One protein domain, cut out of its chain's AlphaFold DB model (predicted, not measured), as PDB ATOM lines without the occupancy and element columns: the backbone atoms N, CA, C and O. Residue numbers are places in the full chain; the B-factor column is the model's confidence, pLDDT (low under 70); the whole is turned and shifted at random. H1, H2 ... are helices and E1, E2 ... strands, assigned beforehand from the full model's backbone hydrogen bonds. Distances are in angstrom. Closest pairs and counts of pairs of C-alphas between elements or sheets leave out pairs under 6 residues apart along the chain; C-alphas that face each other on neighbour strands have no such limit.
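AT A GLANCE: This is residues 34 to 137 of the 355 residues of an uncharacterized protein of Teladorsagia circumcincta (UniProt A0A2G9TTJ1). One twisted sheet of seven strands makes a wall, with two helices, H1 and the shorter H2, over one of its faces and no named helix over the other. H1 covers the part around E1 and E4, and H2 covers the part around E6. The printed part has 104 residues, with named elements in the order E1 E2 E3 H1 H2 E4 E5 E6 E7; the sheet runs E3 E2 E1 E4 E5 E6 E7, all antiparallel. The class is mixed, helices and strands, and the whole is compact, with a radius of gyration of the C-alphas of 13.7 A and spans of 45 by 30 by 23 A.

HOW THE PARTS SIT: In the sheet, E1, residues 39 to 43, and E4, residues 95 to 101, are antiparallel neighbours at 127 degrees, with N 40 and O 96 2.8 A apart, within hydrogen-bond range. E1, E2, residues 46 to 50, and E3, residues 59 to 63, form a meander, each strand the antiparallel neighbour of the one before; N 48 and O 41 are 2.9 A apart, and N 49 and O 60 2.8 A, both within hydrogen-bond range. E4, E5, residues 110 to 117, E6, residues 120 to 125, and E7, residues 128 to 136, form a second meander, with N 97 and O 114 3.0 A apart, N 115 and O 122 2.9 A, and N 123 and O 133 2.9 A, each within hydrogen-bond range. E5 bends by 54 degrees at residue 113, and E7 by 71 degrees at residue 131. E3 and E7 are the edge strands. H1, residues 68 to 80, is on the sheet at a height of 9.0 A, over E1 and E4; it runs along the strands, at 13 degrees to E1 on the local plane. The closest C-alphas of H1 and E4 are those of Gly 76 and Cys 96, 6.5 A apart. H2, residues 84 to 89, is on the same face at a height of 8.0 A, over E6, at 20 degrees to it on the local plane, along the strands. The closest C-alphas of H2 and E6 are those of Leu 86 and Tyr 123, 6.8 A apart. H1, with residues 77 to 80 alone, and H2 only just touch, with 3 pairs of C-alphas within 8 A, and only at the corner by their link. In H1 and H2 every O i to N i+4 pair is within hydrogen-bond range.

IN THESE COORDINATES: E1 begins at C-alpha 39, (149.740, 176.086, 207.955), and is 12.7 A long; E2 and E3 are 13.2 A each. H1 begins at C-alpha 68, (158.682, 186.274, 217.004), and is 17.6 A long from its first to its last C-alpha; H2 is 8.8 A long from its first to its last C-alpha. E4 is 15.9 A, E5 21.0 A, E6 16.2 A, and E7 20.8 A, ending at C-alpha 136, (158.416, 162.646, 218.411).

THE WHOLE: The C-alphas of Glu 65 and Thr 106, 45.8 A apart, are the two farthest apart. The printed part has no cut and no long link. The mean pLDDT of the printed part is 81.5; residues 34 to 36, 52 to 58 and 104 to 106 are under 70.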
ATOM      1  N   LEU A  34     141.502 182.828 211.517       67.44
ATOM      2  CA  LEU A  34     142.522 181.973 210.896       67.44
ATOM      3  C   LEU A  34     141.958 180.601 210.487       67.44
ATOM      4  O   LEU A  34     142.725 179.716 210.131       67.44
ATOM      5  N   LEU A  35     140.629 180.433 210.470       62.22
ATOM      6  CA  LEU A  35     139.938 179.157 210.224       62.22
ATOM      7  C   LEU A  35     140.196 178.551 208.840       62.22
ATOM      8  O   LEU A  35     139.975 177.367 208.632       62.22
ATOM      9  N   GLY A  36     140.649 179.361 207.881       65.25
ATOM     10  CA  GLY A  36     141.067 178.887 206.560       65.25
ATOM     11  C   GLY A  36     142.566 178.614 206.440       65.25
ATOM     12  O   GLY A  36     143.022 178.291 205.350       65.25
ATOM     13  N   CYS A  37     143.351 178.808 207.503       76.06
ATOM     14  CA  CYS A  37     144.798 178.635 207.438       76.06
ATOM     15  C   CYS A  37     145.154 177.152 207.520       76.06
ATOM     16  O   CYS A  37     144.857 176.482 208.507       76.06
ATOM     17  N   GLU A  38     145.832 176.675 206.484       80.38
ATOM     18  CA  GLU A  38     146.338 175.308 206.382       80.38
ATOM     19  C   GLU A  38     147.591 175.129 207.240       80.38
ATOM     20  O   GLU A  38     147.763 174.103 207.887       80.38
ATOM     21  N   LEU A  39     148.465 176.140 207.254       87.31
ATOM     22  CA  LEU A  39     149.740 176.086 207.955       87.31
ATOM     23  C   LEU A  39     150.143 177.467 208.459       87.31
ATOM     24  O   LEU A  39     150.134 178.440 207.702       87.31
ATOM     25  N   ILE A  40     150.573 177.520 209.710       89.88
ATOM     26  CA  ILE A  40     151.308 178.630 210.305       89.88
ATOM     27  C   ILE A  40     152.638 178.054 210.770       89.88
ATOM     28  O   ILE A  40     152.656 177.134 211.587       89.88
ATOM     29  N   CYS A  41     153.752 178.561 210.255       91.62
ATOM     30  CA  CYS A  41     155.074 178.111 210.673       91.62
ATOM     31  C   CYS A  41     156.043 179.274 210.857       91.62
ATOM     32  O   CYS A  41     155.945 180.311 210.192       91.62
ATOM     33  N   ARG A  42     156.994 179.065 211.767       88.62
ATOM     34  CA  ARG A  42     158.116 179.962 212.026       88.62
ATOM     35  C   ARG A  42     159.409 179.359 211.506       88.62
ATOM     36  O   ARG A  42     159.735 178.218 211.822       88.62
ATOM     37  N   GLU A  43     160.179 180.186 210.816       85.88
ATOM     38  CA  GLU A  43     161.577 179.938 210.484       85.88
ATOM     39  C   GLU A  43     162.393 181.151 210.939       85.88
ATOM     40  O   GLU A  43     162.251 182.252 210.405       85.88
ATOM     41  N   GLU A  44     163.196 180.971 211.990       86.62
ATOM     42  CA  GLU A  44     163.948 182.043 212.654       86.62
ATOM     43  C   GLU A  44     163.048 183.222 213.087       86.62
ATOM     44  O   GLU A  44     162.273 183.080 214.037       86.62
ATOM     45  N   ASN A  45     163.144 184.364 212.395       87.62
ATOM     46  CA  ASN A  45     162.363 185.587 212.625       87.62
ATOM     47  C   ASN A  45     161.250 185.795 211.586       87.62
ATOM     48  O   ASN A  45     160.632 186.861 211.540       87.62
ATOM     49  N   THR A  46     161.015 184.808 210.725       89.06
ATOM     50  CA  THR A  46     160.030 184.874 209.647       89.06
ATOM     51  C   THR A  46     158.861 183.955 209.961       89.06
ATOM     52  O   THR A  46     159.041 182.788 210.302       89.06
ATOM     53  N   ILE A  47     157.647 184.483 209.823       88.94
ATOM     54  CA  ILE A  47     156.404 183.732 209.978       88.94
ATOM     55  C   ILE A  47     155.742 183.610 208.613       88.94
ATOM     56  O   ILE A  47     155.579 184.599 207.890       88.94
ATOM     57  N   THR A  48     155.341 182.388 208.279       90.06
ATOM     58  CA  THR A  48     154.601 182.063 207.062       90.06
ATOM     59  C   THR A  48     153.223 181.531 207.424       90.06
ATOM     60  O   THR A  48     153.100 180.580 208.192       90.06
ATOM     61  N   ILE A  49     152.186 182.120 206.831       88.50
ATOM     62  CA  ILE A  49     150.792 181.682 206.941       88.50
ATOM     63  C   ILE A  49     150.314 181.257 205.552       88.50
ATOM     64  O   ILE A  49     150.307 182.065 204.620       88.50
ATOM     65  N   ARG A  50     149.891 180.002 205.399       83.31
ATOM     66  CA  ARG A  50     149.306 179.454 204.169       83.31
ATOM     67  C   ARG A  50     147.790 179.358 204.308       83.31
ATOM     68  O   ARG A  50     147.292 178.810 205.283       83.31
ATOM     69  N   LEU A  51     147.067 179.899 203.328       72.94
ATOM     70  CA  LEU A  51     145.629 180.178 203.447       72.94
ATOM     71  C   LEU A  51     144.700 179.193 202.704       72.94
ATOM     72  O   LEU A  51     143.488 179.372 202.797       72.94
ATOM     73  N   ASN A  52     145.207 178.247 201.895       68.19
ATOM     74  CA  ASN A  52     144.375 177.254 201.185       68.19
ATOM     75  C   ASN A  52     145.200 176.150 200.479       68.19
ATOM     76  O   ASN A  52     146.115 176.482 199.723       68.19
ATOM     77  N   GLU A  53     144.748 174.891 200.558       55.47
ATOM     78  CA  GLU A  53     145.280 173.752 199.782       55.47
ATOM     79  C   GLU A  53     145.105 173.922 198.254       55.47
ATOM     80  O   GLU A  53     145.964 173.537 197.461       55.47
ATOM     81  N   ARG A  54     143.998 174.533 197.800       55.81
ATOM     82  CA  ARG A  54     143.673 174.729 196.369       55.81
ATOM     83  C   ARG A  54     144.407 175.902 195.726       55.81
ATOM     84  O   ARG A  54     144.410 176.034 194.504       55.81
ATOM     85  N   GLU A  55     145.004 176.772 196.533       56.56
ATOM     86  CA  GLU A  55     145.710 177.970 196.079       56.56
ATOM     87  C   GLU A  55     147.067 178.063 196.787       56.56
ATOM     88  O   GLU A  55     147.360 179.051 197.460       56.56
ATOM     89  N   ALA A  56     147.909 177.038 196.596       51.78
ATOM     90  CA  ALA A  56     149.241 176.888 197.202       51.78
ATOM     91  C   ALA A  56     150.181 178.106 197.038       51.78
ATOM     92  O   ALA A  56     151.188 178.221 197.733       51.78
ATOM     93  N   THR A  57     149.854 179.039 196.138       54.56
ATOM     94  CA  THR A  57     150.590 180.287 195.886       54.56
ATOM     95  C   THR A  57     150.181 181.456 196.789       54.56
ATOM     96  O   THR A  57     150.785 182.526 196.704       54.56
ATOM     97  N   LYS A  58     149.170 181.299 197.653       69.81
ATOM     98  CA  LYS A  58     148.723 182.345 198.583       69.81
ATOM     99  C   LYS A  58     149.287 182.108 199.979       69.81
ATOM    100  O   LYS A  58     148.623 181.543 200.849       69.81
ATOM    101  N   SER A  59     150.509 182.586 200.185       78.19
ATOM    102  CA  SER A  59     151.112 182.722 201.507       78.19
ATOM    103  C   SER A  59     151.185 184.188 201.932       78.19
ATOM    104  O   SER A  59     151.341 185.098 201.114       78.19
ATOM    105  N   VAL A  60     151.061 184.415 203.233       83.62
ATOM    106  CA  VAL A  60     151.447 185.665 203.883       83.62
ATOM    107  C   VAL A  60     152.754 185.382 204.599       83.62
ATOM    108  O   VAL A  60     152.803 184.514 205.463       83.62
ATOM    109  N   VAL A  61     153.806 186.096 204.211       85.50
ATOM    110  CA  VAL A  61     155.131 185.979 204.819       85.50
ATOM    111  C   VAL A  61     155.493 187.335 205.393       85.50
ATOM    112  O   VAL A  61     155.392 188.347 204.693       85.50
ATOM    113  N   PHE A  62     155.892 187.364 206.656       86.00
ATOM    114  CA  PHE A  62     156.389 188.577 207.291       86.00
ATOM    115  C   PHE A  62     157.522 188.254 208.258       86.00
ATOM    116  O   PHE A  62     157.547 187.197 208.884       86.00
ATOM    117  N   THR A  63     158.463 189.185 208.367       87.94
ATOM    118  CA  THR A  63     159.562 189.119 209.329       87.94
ATOM    119  C   THR A  63     159.206 189.992 210.520       87.94
ATOM    120  O   THR A  63     158.826 191.152 210.353       87.94
ATOM    121  N   THR A  64     159.297 189.444 211.724       82.88
ATOM    122  CA  THR A  64     158.989 190.178 212.952       82.88
ATOM    123  C   THR A  64     160.221 190.954 213.405       82.88
ATOM    124  O   THR A  64     161.276 190.361 213.619       82.88
ATOM    125  N   GLU A  65     160.097 192.270 213.584       76.44
ATOM    126  CA  GLU A  65     161.211 193.118 214.041       76.44
ATOM    127  C   GLU A  65     161.606 192.842 215.503       76.44
ATOM    128  O   GLU A  65     162.770 193.004 215.870       76.44
ATOM    129  N   LYS A  66     160.644 192.414 216.337       78.00
ATOM    130  CA  LYS A  66     160.839 191.969 217.725       78.00
ATOM    131  C   LYS A  66     159.837 190.870 218.077       78.00
ATOM    132  O   LYS A  66     158.692 190.924 217.636       78.00
ATOM    133  N   ASP A  67     160.287 189.938 218.913       82.00
ATOM    134  CA  ASP A  67     159.451 188.967 219.626       82.00
ATOM    135  C   ASP A  67     158.586 188.060 218.727       82.00
ATOM    136  O   ASP A  67     157.356 188.020 218.785       82.00
ATOM    137  N   VAL A  68     159.273 187.317 217.858       84.62
ATOM    138  CA  VAL A  68     158.682 186.274 217.004       84.62
ATOM    139  C   VAL A  68     157.953 185.191 217.814       84.62
ATOM    140  O   VAL A  68     157.014 184.568 217.319       84.62
ATOM    141  N   GLU A  69     158.366 184.977 219.064       84.25
ATOM    142  CA  GLU A  69     157.769 184.011 219.989       84.25
ATOM    143  C   GLU A  69     156.364 184.442 220.381       84.25
ATOM    144  O   GLU A  69     155.426 183.665 220.200       84.25
ATOM    145  N   THR A  70     156.183 185.702 220.781       86.19
ATOM    146  CA  THR A  70     154.852 186.255 221.053       86.19
ATOM    147  C   THR A  70     153.944 186.196 219.826       86.19
ATOM    148  O   THR A  70     152.771 185.841 219.943       86.19
ATOM    149  N   TRP A  71     154.461 186.481 218.627       86.88
ATOM    150  CA  TRP A  71     153.658 186.363 217.404       86.88
ATOM    151  C   TRP A  71     153.202 184.931 217.131       86.88
ATOM    152  O   TRP A  71     152.032 184.718 216.807       86.88
ATOM    153  N   MET A  72     154.097 183.953 217.275       88.81
ATOM    154  CA  MET A  72     153.743 182.546 217.096       88.81
ATOM    155  C   MET A  72     152.782 182.045 218.162       88.81
ATOM    156  O   MET A  72     151.861 181.306 217.825       88.81
ATOM    157  N   LEU A  73     152.941 182.487 219.408       84.62
ATOM    158  CA  LEU A  73     152.010 182.180 220.486       84.62
ATOM    159  C   LEU A  73     150.607 182.704 220.157       84.62
ATOM    160  O   LEU A  73     149.644 181.949 220.208       84.62
ATOM    161  N   LEU A  74     150.484 183.972 219.750       85.94
ATOM    162  CA  LEU A  74     149.191 184.586 219.432       85.94
ATOM    163  C   LEU A  74     148.509 183.930 218.226       85.94
ATOM    164  O   LEU A  74     147.311 183.648 218.269       85.94
ATOM    165  N   LEU A  75     149.257 183.691 217.146       87.69
ATOM    166  CA  LEU A  75     148.730 183.048 215.940       87.69
ATOM    167  C   LEU A  75     148.378 181.578 216.189       87.69
ATOM    168  O   LEU A  75     147.335 181.114 215.727       87.69
ATOM    169  N   GLY A  76     149.222 180.882 216.949       84.88
ATOM    170  CA  GLY A  76     149.009 179.516 217.402       84.88
ATOM    171  C   GLY A  76     147.751 179.388 218.249       84.88
ATOM    172  O   GLY A  76     146.888 178.594 217.906       84.88
ATOM    173  N   GLU A  77     147.587 180.217 219.282       83.00
ATOM    174  CA  GLU A  77     146.380 180.259 220.122       83.00
ATOM    175  C   GLU A  77     145.117 180.544 219.303       83.00
ATOM    176  O   GLU A  77     144.086 179.901 219.497       83.00
ATOM    177  N   CYS A  78     145.194 181.477 218.348       84.25
ATOM    178  CA  CYS A  78     144.071 181.771 217.460       84.25
ATOM    179  C   CYS A  78     143.680 180.551 216.617       84.25
ATOM    180  O   CYS A  78     142.492 180.286 216.452       84.25
ATOM    181  N   TRP A  79     144.650 179.804 216.090       85.31
ATOM    182  CA  TRP A  79     144.385 178.616 215.277       85.31
ATOM    183  C   TRP A  79     143.950 177.407 216.123       85.31
ATOM    184  O   TRP A  79     142.976 176.736 215.791       85.31
ATOM    185  N   LEU A  80     144.613 177.171 217.258       84.56
ATOM    186  CA  LEU A  80     144.323 176.089 218.205       84.56
ATOM    187  C   LEU A  80     142.974 176.256 218.910       84.56
ATOM    188  O   LEU A  80     142.469 175.285 219.466       84.56
ATOM    189  N   SER A  81     142.374 177.450 218.890       82.50
ATOM    190  CA  SER A  81     141.062 177.699 219.500       82.50
ATOM    191  C   SER A  81     139.938 176.796 218.966       82.50
ATOM    192  O   SER A  81     138.979 176.548 219.691       82.50
ATOM    193  N   GLU A  82     140.094 176.237 217.763       79.88
ATOM    194  CA  GLU A  82     139.172 175.256 217.166       79.88
ATOM    195  C   GLU A  82     139.420 173.811 217.618       79.88
ATOM    196  O   GLU A  82     138.593 172.927 217.402       79.88
ATOM    197  N   TYR A  83     140.566 173.555 218.243       84.50
ATOM    198  CA  TYR A  83     141.030 172.227 218.619       84.50
ATOM    199  C   TYR A  83     141.303 172.194 220.121       84.50
ATOM    200  O   TYR A  83     142.453 172.146 220.555       84.50
ATOM    201  N   GLU A  84     140.239 172.223 220.926       84.88
ATOM    202  CA  GLU A  84     140.301 172.343 222.393       84.88
ATOM    203  C   GLU A  84     141.288 171.354 223.042       84.88
ATOM    204  O   GLU A  84     142.102 171.737 223.887       84.88
ATOM    205  N   LEU A  85     141.296 170.101 222.577       85.56
ATOM    206  CA  LEU A  85     142.218 169.070 223.059       85.56
ATOM    207  C   LEU A  85     143.683 169.367 222.705       85.56
ATOM    208  O   LEU A  85     144.551 169.238 223.573       85.56
ATOM    209  N   LEU A  86     143.971 169.832 221.484       84.56
ATOM    210  CA  LEU A  86     145.324 170.263 221.110       84.56
ATOM    211  C   LEU A  86     145.755 171.485 221.910       84.56
ATOM    212  O   LEU A  86     146.864 171.508 222.433       84.56
ATOM    213  N   ARG A  87     144.869 172.471 222.048       86.69
ATOM    214  CA  ARG A  87     145.130 173.691 222.811       86.69
ATOM    215  C   ARG A  87     145.503 173.388 224.258       86.69
ATOM    216  O   ARG A  87     146.446 173.962 224.781       86.69
ATOM    217  N   SER A  88     144.794 172.458 224.897       85.81
ATOM    218  CA  SER A  88     145.092 172.060 226.279       85.81
ATOM    219  C   SER A  88     146.445 171.354 226.443       85.81
ATOM    220  O   SER A  88     146.991 171.320 227.545       85.81
ATOM    221  N   SER A  89     146.992 170.811 225.353       83.25
ATOM    222  CA  SER A  89     148.173 169.944 225.374       83.25
ATOM    223  C   SER A  89     149.433 170.608 224.820       83.25
ATOM    224  O   SER A  89     150.538 170.172 225.135       83.25
ATOM    225  N   VAL A  90     149.292 171.660 224.008       82.56
ATOM    226  CA  VAL A  90     150.405 172.364 223.366       82.56
ATOM    227  C   VAL A  90     150.445 173.803 223.861       82.56
ATOM    228  O   VAL A  90     149.659 174.636 223.424       82.56
ATOM    229  N   GLN A  91     151.368 174.094 224.779       75.12
ATOM    230  CA  GLN A  91     151.508 175.431 225.373       75.12
ATOM    231  C   GLN A  91     152.281 176.404 224.473       75.12
ATOM    232  O   GLN A  91     152.070 177.611 224.537       75.12
ATOM    233  N   GLU A  92     153.158 175.882 223.615       83.56
ATOM    234  CA  GLU A  92     153.985 176.663 222.698       83.56
ATOM    235  C   GLU A  92     154.073 175.948 221.347       83.56
ATOM    236  O   GLU A  92     154.305 174.742 221.300       83.56
ATOM    237  N   VAL A  93     153.934 176.670 220.233       86.12
ATOM    238  CA  VAL A  93     153.998 176.086 218.881       86.12
ATOM    239  C   VAL A  93     155.056 176.758 218.012       86.12
ATOM    240  O   VAL A  93     155.080 177.976 217.849       86.12
ATOM    241  N   ASN A  94     155.903 175.950 217.377       87.19
ATOM    242  CA  ASN A  94     156.780 176.381 216.284       87.19
ATOM    243  C   ASN A  94     156.068 176.305 214.929       87.19
ATOM    244  O   ASN A  94     156.374 177.076 214.016       87.19
ATOM    245  N   ALA A  95     155.113 175.384 214.800       89.50
ATOM    246  CA  ALA A  95     154.212 175.301 213.663       89.50
ATOM    247  C   ALA A  95     152.863 174.715 214.089       89.50
ATOM    248  O   ALA A  95     152.798 173.917 215.020       89.50
ATOM    249  N   CYS A  96     151.788 175.085 213.405       90.31
ATOM    250  CA  CYS A  96     150.482 174.455 213.563       90.31
ATOM    251  C   CYS A  96     149.715 174.472 212.240       90.31
ATOM    252  O   CYS A  96     149.955 175.332 211.387       90.31
ATOM    253  N   GLY A  97     148.849 173.490 212.032       89.50
ATOM    254  CA  GLY A  97     148.160 173.338 210.759       89.50
ATOM    255  C   GLY A  97     147.391 172.034 210.610       89.50
ATOM    256  O   GLY A  97     147.461 171.139 211.457       89.50
ATOM    257  N   THR A  98     146.653 171.936 209.510       85.75
ATOM    258  CA  THR A  98     145.968 170.715 209.078       85.75
ATOM    259  C   THR A  98     146.792 169.991 208.021       85.75
ATOM    260  O   THR A  98     147.412 170.625 207.171       85.75
ATOM    261  N   PHE A  99     146.812 168.664 208.053       78.50
ATOM    262  CA  PHE A  99     147.625 167.852 207.149       78.50
ATOM    263  C   PHE A  99     147.061 166.437 207.020       78.50
ATOM    264  O   PHE A  99     146.321 165.944 207.872       78.50
ATOM    265  N   TRP A 100     147.449 165.769 205.938       79.50
ATOM    266  CA  TRP A 100     147.179 164.351 205.733       79.50
ATOM    267  C   TRP A 100     148.334 163.518 206.280       79.50
ATOM    268  O   TRP A 100     149.497 163.768 205.957       79.50
ATOM    269  N   LEU A 101     148.023 162.499 207.079       76.69
ATOM    270  CA  LEU A 101     149.013 161.578 207.634       76.69
ATOM    271  C   LEU A 101     148.585 160.125 207.465       76.69
ATOM    272  O   LEU A 101     147.403 159.804 207.388       76.69
ATOM    273  N   ARG A 102     149.566 159.226 207.427       79.00
ATOM    274  CA  ARG A 102     149.343 157.783 207.328       79.00
ATOM    275  C   ARG A 102     150.251 157.058 208.308       79.00
ATOM    276  O   ARG A 102     151.472 157.181 208.234       79.00
ATOM    277  N   GLN A 103     149.666 156.281 209.214       70.81
ATOM    278  CA  GLN A 103     150.423 155.483 210.178       70.81
ATOM    279  C   GLN A 103     150.794 154.127 209.561       70.81
ATOM    280  O   GLN A 103     149.989 153.201 209.545       70.81
ATOM    281  N   GLY A 104     152.013 154.001 209.036       61.03
ATOM    282  CA  GLY A 104     152.498 152.762 208.414       61.03
ATOM    283  C   GLY A 104     152.239 152.668 206.906       61.03
ATOM    284  O   GLY A 104     151.787 153.613 206.261       61.03
ATOM    285  N   ALA A 105     152.601 151.526 206.310       51.12
ATOM    286  CA  ALA A 105     152.661 151.365 204.853       51.12
ATOM    287  C   ALA A 105     151.306 151.070 204.180       51.12
ATOM    288  O   ALA A 105     151.150 151.316 202.982       51.12
ATOM    289  N   THR A 106     150.347 150.536 204.935       61.75
ATOM    290  CA  THR A 106     149.085 149.980 204.415       61.75
ATOM    291  C   THR A 106     147.835 150.673 204.948       61.75
ATOM    292  O   THR A 106     146.742 150.336 204.511       61.75
ATOM    293  N   SER A 107     147.979 151.607 205.887       71.06
ATOM    294  CA  SER A 107     146.847 152.318 206.492       71.06
ATOM    295  C   SER A 107     146.240 153.330 205.526       71.06
ATOM    296  O   SER A 107     146.879 153.735 204.555       71.06
ATOM    297  N   GLU A 108     145.011 153.756 205.784       77.62
ATOM    298  CA  GLU A 108     144.389 154.835 205.019       77.62
ATOM    299  C   GLU A 108     144.994 156.196 205.391       77.62
ATOM    300  O   GLU A 108     145.592 156.367 206.460       77.62
ATOM    301  N   TRP A 109     144.891 157.157 204.470       78.19
ATOM    302  CA  TRP A 109     145.244 158.542 204.755       78.19
ATOM    303  C   TRP A 109     144.195 159.138 205.682       78.19
ATOM    304  O   TRP A 109     143.004 159.067 205.401       78.19
ATOM    305  N   MET A 110     144.657 159.740 206.767       83.31
ATOM    306  CA  MET A 110     143.819 160.369 207.776       83.31
ATOM    307  C   MET A 110     144.073 161.868 207.757       83.31
ATOM    308  O   MET A 110     145.226 162.301 207.659       83.31
ATOM    309  N   TYR A 111     143.005 162.652 207.851       85.75
ATOM    310  CA  TYR A 111     143.108 164.101 207.941       85.75
ATOM    311  C   TYR A 111     143.182 164.524 209.406       85.75
ATOM    312  O   TYR A 111     142.389 164.074 210.237       85.75
ATOM    313  N   ALA A 112     144.168 165.350 209.737       87.94
ATOM    314  CA  ALA A 112     144.494 165.695 211.111       87.94
ATOM    315  C   ALA A 112     144.807 167.181 211.266       87.94
ATOM    316  O   ALA A 112     145.268 167.837 210.333       87.94
ATOM    317  N   ALA A 113     144.615 167.678 212.483       89.25
ATOM    318  CA  ALA A 113     145.151 168.947 212.954       89.25
ATOM    319  C   ALA A 113     146.345 168.668 213.871       89.25
ATOM    320  O   ALA A 113     146.286 167.725 214.660       89.25
ATOM    321  N   ALA A 114     147.416 169.461 213.788       90.50
ATOM    322  CA  ALA A 114     148.555 169.355 214.699       90.50
ATOM    323  C   ALA A 114     149.123 170.694 215.140       90.50
ATOM    324  O   ALA A 114     149.124 171.674 214.393       90.50
ATOM    325  N   GLY A 115     149.707 170.668 216.335       90.31
ATOM    326  CA  GLY A 115     150.723 171.608 216.788       90.31
ATOM    327  C   GLY A 115     152.075 170.905 216.901       90.31
ATOM    328  O   GLY A 115     152.170 169.791 217.414       90.31
ATOM    329  N   LEU A 116     153.131 171.551 216.420       87.88
ATOM    330  CA  LEU A 116     154.515 171.130 216.588       87.88
ATOM    331  C   LEU A 116     155.175 172.025 217.631       87.88
ATOM    332  O   LEU A 116     155.293 173.232 217.416       87.88
ATOM    333  N   HIS A 117     155.650 171.414 218.711       87.19
ATOM    334  CA  HIS A 117     156.518 172.046 219.693       87.19
ATOM    335  C   HIS A 117     157.881 171.358 219.675       87.19
ATOM    336  O   HIS A 117     157.992 170.161 219.937       87.19
ATOM    337  N   GLU A 118     158.918 172.106 219.326       83.38
ATOM    338  CA  GLU A 118     160.273 171.656 219.036       83.38
ATOM    339  C   GLU A 118     160.305 170.445 218.092       83.38
ATOM    340  O   GLU A 118     160.301 170.571 216.868       83.38
ATOM    341  N   ARG A 119     160.363 169.247 218.678       82.25
ATOM    342  CA  ARG A 119     160.470 167.958 217.995       82.25
ATOM    343  C   ARG A 119     159.295 167.042 218.303       82.25
ATOM    344  O   ARG A 119     159.319 165.885 217.903       82.25
ATOM    345  N   THR A 120     158.286 167.525 219.002       86.25
ATOM    346  CA  THR A 120     157.116 166.745 219.373       86.25
ATOM    347  C   THR A 120     155.905 167.330 218.674       86.25
ATOM    348  O   THR A 120     155.534 168.486 218.874       86.25
ATOM    349  N   MET A 121     155.312 166.527 217.803       88.31
ATOM    350  CA  MET A 121     154.063 166.838 217.137       88.31
ATOM    351  C   MET A 121     152.916 166.248 217.949       88.31
ATOM    352  O   MET A 121     152.863 165.040 218.175       88.31
ATOM    353  N   PHE A 122     151.983 167.102 218.336       91.81
ATOM    354  CA  PHE A 122     150.721 166.717 218.942       91.81
ATOM    355  C   PHE A 122     149.637 166.859 217.889       91.81
ATOM    356  O   PHE A 122     149.531 167.920 217.276       91.81
ATOM    357  N   TYR A 123     148.857 165.811 217.648       91.56
ATOM    358  CA  TYR A 123     147.824 165.840 216.618       91.56
ATOM    359  C   TYR A 123     146.532 165.164 217.063       91.56
ATOM    360  O   TYR A 123     146.545 164.241 217.875       91.56
ATOM    361  N   VAL A 124     145.418 165.626 216.505       91.19
ATOM    362  CA  VAL A 124     144.091 165.013 216.634       91.19
ATOM    363  C   VAL A 124     143.593 164.653 215.241       91.19
ATOM    364  O   VAL A 124     143.843 165.381 214.275       91.19
ATOM    365  N   LEU A 125     142.910 163.520 215.118       89.12
ATOM    366  CA  LEU A 125     142.277 163.130 213.861       89.12
ATOM    367  C   LEU A 125     140.951 163.875 213.730       89.12
ATOM    368  O   LEU A 125     140.150 163.871 214.656       89.12
ATOM    369  N   LEU A 126     140.699 164.505 212.586       84.69
ATOM    370  CA  LEU A 126     139.508 165.346 212.424       84.69
ATOM    371  C   LEU A 126     138.209 164.533 212.365       84.69
ATOM    372  O   LEU A 126     137.168 165.015 212.798       84.69
ATOM    373  N   ASP A 127     138.292 163.276 211.929       82.88
ATOM    374  CA  ASP A 127     137.162 162.339 211.942       82.88
ATOM    375  C   ASP A 127     136.933 161.693 213.325       82.88
ATOM    376  O   ASP A 127     135.934 161.008 213.540       82.88
ATOM    377  N   SER A 128     137.868 161.866 214.265       84.00
ATOM    378  CA  SER A 128     137.807 161.315 215.630       84.00
ATOM    379  C   SER A 128     138.608 162.193 216.608       84.00
ATOM    380  O   SER A 128     139.675 161.793 217.083       84.00
ATOM    381  N   PRO A 129     138.115 163.411 216.909       81.56
ATOM    382  CA  PRO A 129     138.885 164.425 217.627       81.56
ATOM    383  C   PRO A 129     139.067 164.130 219.120       81.56
ATOM    384  O   PRO A 129     139.804 164.856 219.770       81.56
ATOM    385  N   ASP A 130     138.448 163.074 219.657       86.88
ATOM    386  CA  ASP A 130     138.427 162.741 221.091       86.88
ATOM    387  C   ASP A 130     139.780 162.278 221.660       86.88
ATOM    388  O   ASP A 130     139.938 162.148 222.876       86.88
ATOM    389  N   TYR A 131     140.762 162.015 220.794       86.00
ATOM    390  CA  TYR A 131     142.082 161.533 221.184       86.00
ATOM    391  C   TYR A 131     143.180 162.449 220.676       86.00
ATOM    392  O   TYR A 131     143.252 162.763 219.486       86.00
ATOM    393  N   ILE A 132     144.094 162.792 221.582       89.88
ATOM    394  CA  ILE A 132     145.361 163.412 221.226       89.88
ATOM    395  C   ILE A 132     146.447 162.354 221.074       89.88
ATOM    396  O   ILE A 132     146.626 161.472 221.916       89.88
ATOM    397  N   TYR A 133     147.189 162.468 219.985       88.19
ATOM    398  CA  TYR A 133     148.342 161.644 219.690       88.19
ATOM    399  C   TYR A 133     149.607 162.478 219.820       88.19
ATOM    400  O   TYR A 133     149.674 163.607 219.338       88.19
ATOM    401  N   GLU A 134     150.630 161.890 220.428       89.88
ATOM    402  CA  GLU A 134     151.957 162.483 220.542       89.88
ATOM    403  C   GLU A 134     152.942 161.721 219.648       89.88
ATOM    404  O   GLU A 134     153.020 160.489 219.677       89.88
ATOM    405  N   LEU A 135     153.704 162.456 218.842       81.94
ATOM    406  CA  LEU A 135     154.710 161.918 217.938       81.94
ATOM    407  C   LEU A 135     156.002 162.725 218.049       81.94
ATOM    408  O   LEU A 135     156.082 163.855 217.580       81.94
ATOM    409  N   ASP A 136     157.058 162.115 218.586       80.00
ATOM    410  CA  ASP A 136     158.416 162.646 218.411       80.00
ATOM    411  C   ASP A 136     158.768 162.562 216.918       80.00
ATOM    412  O   ASP A 136     158.868 161.465 216.362       80.00
ATOM    413  N   VAL A 137     158.958 163.701 216.255       71.06
ATOM    414  CA  VAL A 137     159.237 163.780 214.813       71.06
ATOM    415  C   VAL A 137     160.562 163.117 214.436       71.06
ATOM    416  O   VAL A 137     160.765 162.786 213.274       71.06
TER     417      VAL A 137